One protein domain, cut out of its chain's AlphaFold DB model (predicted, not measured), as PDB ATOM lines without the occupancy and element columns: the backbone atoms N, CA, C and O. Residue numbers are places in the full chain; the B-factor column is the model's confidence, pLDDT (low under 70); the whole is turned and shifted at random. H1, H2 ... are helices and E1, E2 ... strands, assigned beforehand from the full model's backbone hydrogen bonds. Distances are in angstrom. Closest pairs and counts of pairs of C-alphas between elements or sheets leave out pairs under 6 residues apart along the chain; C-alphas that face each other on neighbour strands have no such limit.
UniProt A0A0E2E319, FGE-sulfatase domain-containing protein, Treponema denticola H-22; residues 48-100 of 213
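Overview. This is residues 48 to 100 of the 213 residues of the protein "FGE-sulfatase domain-containing protein" of Treponema denticola H-22 (UniProt A0A0E2E319). There is little regular structure: a small antiparallel sheet, E1 - E2 - E3, at one end and a short helix, H1, at the other, joined by two long links that pair briefly, residues 65 to 66 with 90 to 91. The printed part has 53 residues, 16 of them in named elements, in the order E1, E2, H1, E3; the class is mixed. It is only just loose, close to extended, with a radius of gyration of the C-alphas of 14.5 A and spans of 40 by 24 by 16 A.

Along the chain. E1, residues 48 to 50, begins at C-alpha 48 (-41.667, -53.271, 7.928) and is 6.9 A long. E2, residues 55 to 59, is 13.1 A long; H1, residues 78 to 81, 5.2 A. E3, residues 96 to 99, 10.3 A, ends at C-alpha 99 (-45.076, -43.966, 14.807).

Arrangement. E1 and E2 form a hairpin at 155 degrees; N 49 and O 57, 2.9 A, are within hydrogen-bond range. E3 is antiparallel to E2 at 149 degrees, with N 56 and O 98 at 2.8 A. H1, too short for an O i to N i+4 pair and with 0 of 1 O i to N i+3 pairs within range, is not on the sheet.

Size, cuts and confidence. The farthest C-alphas, of Gly 52 and Pro 77, are 40.8 A apart. The printed part has no cut; E2 to H1 and H1 to E3 are long links. No printed residue is under pLDDT 70.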
ATOM      1  N   VAL A  48     -40.901 -54.037   6.943       95.62
ATOM      2  CA  VAL A  48     -41.667 -53.271   7.928       95.62
ATOM      3  C   VAL A  48     -42.345 -54.258   8.872       95.62
ATOM      4  O   VAL A  48     -43.006 -55.193   8.424       95.62
ATOM      5  N   GLU A  49     -42.164 -54.060  10.173       96.19
ATOM      6  CA  GLU A  49     -42.669 -54.940  11.229       96.19
ATOM      7  C   GLU A  49     -43.456 -54.111  12.251       96.19
ATOM      8  O   GLU A  49     -42.949 -53.109  12.755       96.19
ATOM      9  N   ASP A  50     -44.682 -54.518  12.584       94.81
ATOM     10  CA  ASP A  50     -45.427 -53.921  13.700       94.81
ATOM     11  C   ASP A  50     -44.783 -54.349  15.025       94.81
ATOM     12  O   ASP A  50     -44.585 -55.543  15.264       94.81
ATOM     13  N   THR A  51     -44.433 -53.388  15.881       94.00
ATOM     14  CA  THR A  51     -43.781 -53.679  17.164       94.00
ATOM     15  C   THR A  51     -44.759 -53.827  18.328       94.00
ATOM     16  O   THR A  51     -44.330 -54.139  19.436       94.00
ATOM     17  N   GLY A  52     -46.064 -53.638  18.102       91.88
ATOM     18  CA  GLY A  52     -47.120 -53.803  19.108       91.88
ATOM     19  C   GLY A  52     -47.172 -52.704  20.179       91.88
ATOM     20  O   GLY A  52     -48.082 -52.692  21.001       91.88
ATOM     21  N   ASP A  53     -46.230 -51.763  20.153       91.12
ATOM     22  CA  ASP A  53     -46.086 -50.621  21.066       91.12
ATOM     23  C   ASP A  53     -46.567 -49.298  20.432       91.12
ATOM     24  O   ASP A  53     -46.251 -48.217  20.922       91.12
ATOM     25  N   GLY A  54     -47.330 -49.374  19.334       92.44
ATOM     26  CA  GLY A  54     -47.785 -48.205  18.571       92.44
ATOM     27  C   GLY A  54     -46.764 -47.677  17.557       92.44
ATOM     28  O   GLY A  54     -47.028 -46.674  16.895       92.44
ATOM     29  N   PHE A  55     -45.629 -48.360  17.396       96.44
ATOM     30  CA  PHE A  55     -44.630 -48.075  16.371       96.44
ATOM     31  C   PHE A  55     -44.557 -49.201  15.335       96.44
ATOM     32  O   PHE A  55     -45.035 -50.318  15.538       96.44
ATOM     33  N   VAL A  56     -43.929 -48.887  14.208       97.69
ATOM     34  CA  VAL A  56     -43.452 -49.858  13.228       97.69
ATOM     35  C   VAL A  56     -41.935 -49.769  13.147       97.69
ATOM     36  O   VAL A  56     -41.359 -48.681  13.181       97.69
ATOM     37  N   LYS A  57     -41.268 -50.914  13.058       97.44
ATOM     38  CA  LYS A  57     -39.837 -51.006  12.788       97.44
ATOM     39  C   LYS A  57     -39.631 -51.091  11.284       97.44
ATOM     40  O   LYS A  57     -40.197 -51.962  10.632       97.44
ATOM     41  N   ILE A  58     -38.789 -50.213  10.760       96.75
ATOM     42  CA  ILE A  58     -38.442 -50.144   9.346       96.75
ATOM     43  C   ILE A  58     -36.986 -50.578   9.201       96.75
ATOM     44  O   ILE A  58     -36.087 -50.049   9.864       96.75
ATOM     45  N   ILE A  59     -36.755 -51.572   8.345       95.38
ATOM     46  CA  ILE A  59     -35.432 -52.063   7.962       95.38
ATOM     47  C   ILE A  59     -35.239 -51.718   6.483       95.38
ATOM     48  O   ILE A  59     -35.794 -52.398   5.623       95.38
ATOM     49  N   PRO A  60     -34.483 -50.656   6.163       92.69
ATOM     50  CA  PRO A  60     -34.208 -50.276   4.782       92.69
ATOM     51  C   PRO A  60     -33.398 -51.350   4.031       92.69
ATOM     52  O   PRO A  60     -32.669 -52.123   4.666       92.69
ATOM     53  N   PRO A  61     -33.461 -51.384   2.687       90.69
ATOM     54  CA  PRO A  61     -32.615 -52.253   1.873       90.69
ATOM     55  C   PRO A  61     -31.127 -52.111   2.214       90.69
ATOM     56  O   PRO A  61     -30.598 -51.000   2.305       90.69
ATOM     57  N   ALA A  62     -30.418 -53.236   2.351       85.38
ATOM     58  CA  ALA A  62     -29.007 -53.243   2.759       85.38
ATOM     59  C   ALA A  62     -28.085 -52.485   1.782       85.38
ATOM     60  O   ALA A  62     -27.097 -51.874   2.197       85.38
ATOM     61  N   ASN A  63     -28.444 -52.488   0.495       85.81
ATOM     62  CA  ASN A  63     -27.710 -51.803  -0.570       85.81
ATOM     63  C   ASN A  63     -28.018 -50.295  -0.646       85.81
ATOM     64  O   ASN A  63     -27.454 -49.597  -1.489       85.81
ATOM     65  N   GLY A  64     -28.869 -49.785   0.249       83.88
ATOM     66  CA  GLY A  64     -29.395 -48.428   0.193       83.88
ATOM     67  C   GLY A  64     -30.508 -48.275  -0.842       83.88
ATOM     68  O   GLY A  64     -30.889 -49.221  -1.533       83.88
ATOM     69  N   ILE A  65     -31.037 -47.061  -0.918       84.81
ATOM     70  CA  ILE A  65     -32.083 -46.654  -1.852       84.81
ATOM     71  C   ILE A  65     -31.409 -45.791  -2.920       84.81
ATOM     72  O   ILE A  65     -30.632 -44.887  -2.597       84.81
ATOM     73  N   VAL A  66     -31.645 -46.122  -4.190       84.31
ATOM     74  CA  VAL A  66     -31.243 -45.281  -5.320       84.31
ATOM     75  C   VAL A  66     -32.495 -44.598  -5.829       84.31
ATOM     76  O   VAL A  66     -33.415 -45.260  -6.305       84.31
ATOM     77  N   ASP A  67     -32.513 -43.280  -5.716       79.31
ATOM     78  CA  ASP A  67     -33.693 -42.494  -6.019       79.31
ATOM     79  C   ASP A  67     -33.895 -42.404  -7.529       79.31
ATOM     80  O   ASP A  67     -32.959 -42.173  -8.307       79.31
ATOM     81  N   VAL A  68     -35.149 -42.550  -7.936       78.75
ATOM     82  CA  VAL A  68     -35.603 -42.323  -9.306       78.75
ATOM     83  C   VAL A  68     -36.302 -40.971  -9.375       78.75
ATOM     84  O   VAL A  68     -36.859 -40.504  -8.382       78.75
ATOM     85  N   ALA A  69     -36.250 -40.313 -10.535       75.38
ATOM     86  CA  ALA A  69     -37.089 -39.138 -10.744       75.38
ATOM     87  C   ALA A  69     -38.566 -39.537 -10.573       75.38
ATOM     88  O   ALA A  69     -38.923 -40.643 -10.991       75.38
ATOM     89  N   PRO A  70     -39.417 -38.657 -10.014       75.62
ATOM     90  CA  PRO A  70     -40.855 -38.865 -10.090       75.62
ATOM     91  C   PRO A  70     -41.258 -39.040 -11.559       75.62
ATOM     92  O   PRO A  70     -40.787 -38.313 -12.436       75.62
ATOM     93  N   ASP A  71     -42.117 -40.018 -11.826       81.44
ATOM     94  CA  ASP A  71     -42.654 -40.318 -13.158       81.44
ATOM     95  C   ASP A  71     -43.851 -39.422 -13.531       81.44
ATOM     96  O   ASP A  71     -44.422 -39.544 -14.615       81.44
ATOM     97  N   TYR A  72     -44.198 -38.481 -12.652       81.81
ATOM     98  CA  TYR A  72     -45.264 -37.504 -12.811       81.81
ATOM     99  C   TYR A  72     -44.718 -36.071 -12.864       81.81
ATOM    100  O   TYR A  72     -43.654 -35.751 -12.330       81.81
ATOM    101  N   ALA A  73     -45.476 -35.179 -13.507       85.69
ATOM    102  CA  ALA A  73     -45.142 -33.762 -13.555       85.69
ATOM    103  C   ALA A  73     -45.309 -33.123 -12.167       85.69
ATOM    104  O   ALA A  73     -46.383 -33.186 -11.568       85.69
ATOM    105  N   LEU A  74     -44.252 -32.483 -11.672       84.19
ATOM    106  CA  LEU A  74     -44.308 -31.710 -10.435       84.19
ATOM    107  C   LEU A  74     -45.059 -30.384 -10.650       84.19
ATOM    108  O   LEU A  74     -44.984 -29.808 -11.738       84.19
ATOM    109  N   PRO A  75     -45.727 -29.846  -9.613       86.19
ATOM    110  CA  PRO A  75     -46.449 -28.571  -9.693       86.19
ATOM    111  C   PRO A  75     -45.528 -27.347  -9.851       86.19
ATOM    112  O   PRO A  75     -46.008 -26.227 -10.008       86.19
ATOM    113  N   GLY A  76     -44.209 -27.541  -9.824       84.88
ATOM    114  CA  GLY A  76     -43.224 -26.499 -10.062       84.88
ATOM    115  C   GLY A  76     -41.812 -27.065 -10.223       84.88
ATOM    116  O   GLY A  76     -41.640 -28.274 -10.394       84.88
ATOM    117  N   PRO A  77     -40.785 -26.199 -10.176       82.44
ATOM    118  CA  PRO A  77     -39.400 -26.609 -10.377       82.44
ATOM    119  C   PRO A  77     -38.943 -27.675  -9.374       82.44
ATOM    120  O   PRO A  77     -39.300 -27.629  -8.194       82.44
ATOM    121  N   LEU A  78     -38.076 -28.584  -9.831       75.25
ATOM    122  CA  LEU A  78     -37.491 -29.657  -9.013       75.25
ATOM    123  C   LEU A  78     -36.831 -29.143  -7.727       75.25
ATOM    124  O   LEU A  78     -36.875 -29.821  -6.706       75.25
ATOM    125  N   ASP A  79     -36.240 -27.950  -7.744       79.69
ATOM    126  CA  ASP A  79     -35.579 -27.405  -6.555       79.69
ATOM    127  C   ASP A  79     -36.547 -26.993  -5.442       79.69
ATOM    128  O   ASP A  79     -36.148 -26.972  -4.281       79.69
ATOM    129  N   SER A  80     -37.809 -26.713  -5.773       81.06
ATOM    130  CA  SER A  80     -38.836 -26.326  -4.800       81.06
ATOM    131  C   SER A  80     -39.785 -27.470  -4.443       81.06
ATOM    132  O   SER A  80     -40.321 -27.481  -3.342       81.06
ATOM    133  N   PHE A  81     -39.989 -28.430  -5.352       79.12
ATOM    134  CA  PHE A  81     -40.998 -29.490  -5.204       79.12
ATOM    135  C   PHE A  81     -40.441 -30.913  -5.323       79.12
ATOM    136  O   PHE A  81     -41.192 -31.872  -5.189       79.12
ATOM    137  N   GLY A  82     -39.142 -31.073  -5.592       74.50
ATOM    138  CA  GLY A  82     -38.513 -32.380  -5.800       74.50
ATOM    139  C   GLY A  82     -38.097 -33.110  -4.520       74.50
ATOM    140  O   GLY A  82     -37.632 -34.242  -4.613       74.50
ATOM    141  N   GLY A  83     -38.230 -32.477  -3.349       77.94
ATOM    142  CA  GLY A  83     -37.885 -33.067  -2.049       77.94
ATOM    143  C   GLY A  83     -36.464 -33.648  -1.971       77.94
ATOM    144  O   GLY A  83     -35.533 -33.220  -2.674       77.94
ATOM    145  N   VAL A  84     -36.286 -34.653  -1.110       78.19
ATOM    146  CA  VAL A  84     -35.032 -35.414  -0.987       78.19
ATOM    147  C   VAL A  84     -34.811 -36.448  -2.082       78.19
ATOM    148  O   VAL A  84     -33.661 -36.829  -2.283       78.19
ATOM    149  N   PHE A  85     -35.829 -36.872  -2.823       73.69
ATOM    150  CA  PHE A  85     -35.678 -37.934  -3.817       73.69
ATOM    151  C   PHE A  85     -35.315 -37.348  -5.185       73.69
ATOM    152  O   PHE A  85     -36.169 -37.017  -6.006       73.69
ATOM    153  N   ARG A  86     -34.010 -37.187  -5.433       78.56
ATOM    154  CA  ARG A  86     -33.479 -36.671  -6.707       78.56
ATOM    155  C   ARG A  86     -32.831 -37.799  -7.495       78.56
ATOM    156  O   ARG A  86     -32.008 -38.517  -6.942       78.56
ATOM    157  N   ALA A  87     -33.137 -37.905  -8.787       82.75
ATOM    158  CA  ALA A  87     -32.625 -38.971  -9.648       82.75
ATOM    159  C   ALA A  87     -31.117 -39.230  -9.462       82.75
ATOM    160  O   ALA A  87     -30.295 -38.316  -9.561       82.75
ATOM    161  N   GLY A  88     -30.761 -40.487  -9.187       82.25
ATOM    162  CA  GLY A  88     -29.377 -40.929  -8.998       82.25
ATOM    163  C   GLY A  88     -28.784 -40.636  -7.615       82.25
ATOM    164  O   GLY A  88     -27.657 -41.061  -7.339       82.25
ATOM    165  N   ARG A  89     -29.516 -39.957  -6.724       85.19
ATOM    166  CA  ARG A  89     -29.128 -39.816  -5.319       85.19
ATOM    167  C   ARG A  89     -29.163 -41.184  -4.647       85.19
ATOM    168  O   ARG A  89     -30.051 -41.997  -4.882       85.19
ATOM    169  N   LYS A  90     -28.148 -41.438  -3.825       87.81
ATOM    170  CA  LYS A  90     -28.025 -42.665  -3.040       87.81
ATOM    171  C   LYS A  90     -28.238 -42.326  -1.578       87.81
ATOM    172  O   LYS A  90     -27.470 -41.543  -1.019       87.81
ATOM    173  N   VAL A  91     -29.245 -42.933  -0.969       87.94
ATOM    174  CA  VAL A  91     -29.576 -42.748   0.442       87.94
ATOM    175  C   VAL A  91     -29.334 -44.056   1.183       87.94
ATOM    176  O   VAL A  91     -29.782 -45.124   0.767       87.94
ATOM    177  N   LYS A  92     -28.605 -43.980   2.299       90.75
ATOM    178  CA  LYS A  92     -28.414 -45.110   3.209       90.75
ATOM    179  C   LYS A  92     -29.013 -44.764   4.558       90.75
ATOM    180  O   LYS A  92     -28.518 -43.877   5.246       90.75
ATOM    181  N   LEU A  93     -30.052 -45.500   4.924       92.69
ATOM    182  CA  LEU A  93     -30.734 -45.370   6.201       92.69
ATOM    183  C   LEU A  93     -30.360 -46.550   7.096       92.69
ATOM    184  O   LEU A  93     -30.285 -47.697   6.648       92.69
ATOM    185  N   SER A  94     -30.111 -46.260   8.366       93.94
ATOM    186  CA  SER A  94     -30.050 -47.292   9.403       93.94
ATOM    187  C   SER A  94     -31.471 -47.744   9.745       93.94
ATOM    188  O   SER A  94     -32.391 -46.950   9.575       93.94
ATOM    189  N   PRO A  95     -31.684 -48.960  10.274       95.31
ATOM    190  CA  PRO A  95     -32.992 -49.353  10.791       95.31
ATOM    191  C   PRO A  95     -33.504 -48.381  11.863       95.31
ATOM    192  O   PRO A  95     -32.740 -47.954  12.733       95.31
ATOM    193  N   TYR A  96     -34.797 -48.070  11.822       96.25
ATOM    194  CA  TYR A  96     -35.443 -47.112  12.723       96.25
ATOM    195  C   TYR A  96     -36.851 -47.569  13.107       96.25
ATOM    196  O   TYR A  96     -37.373 -48.555  12.582       96.25
ATOM    197  N   LYS A  97     -37.449 -46.876  14.081       96.94
ATOM    198  CA  LYS A  97     -38.865 -47.013  14.425       96.94
ATOM    199  C   LYS A  97     -39.594 -45.729  14.052       96.94
ATOM    200  O   LYS A  97     -39.063 -44.646  14.295       96.94
ATOM    201  N   LEU A  98     -40.807 -45.859  13.529       97.81
ATOM    202  CA  LEU A  98     -41.696 -44.751  13.192       97.81
ATOM    203  C   LEU A  98     -43.050 -44.957  13.873       97.81
ATOM    204  O   LEU A  98     -43.469 -46.099  14.070       97.81
ATOM    205  N   GLY A  99     -43.716 -43.874  14.276       96.88
ATOM    206  CA  GLY A  99     -45.076 -43.966  14.807       96.88
ATOM    207  C   GLY A  99     -45.992 -44.625  13.777       96.88
ATOM    208  O   GLY A  99     -45.935 -44.290  12.596       96.88
ATOM    209  N   LYS A 100     -46.815 -45.588  14.205       96.75
ATOM    210  CA  LYS A 100     -47.754 -46.278  13.305       96.75
ATOM    211  C   LYS A 100     -48.866 -45.347  12.805       96.75
ATOM    212  O   LYS A 100     -49.450 -45.595  11.755       96.75
TER     213      LYS A 100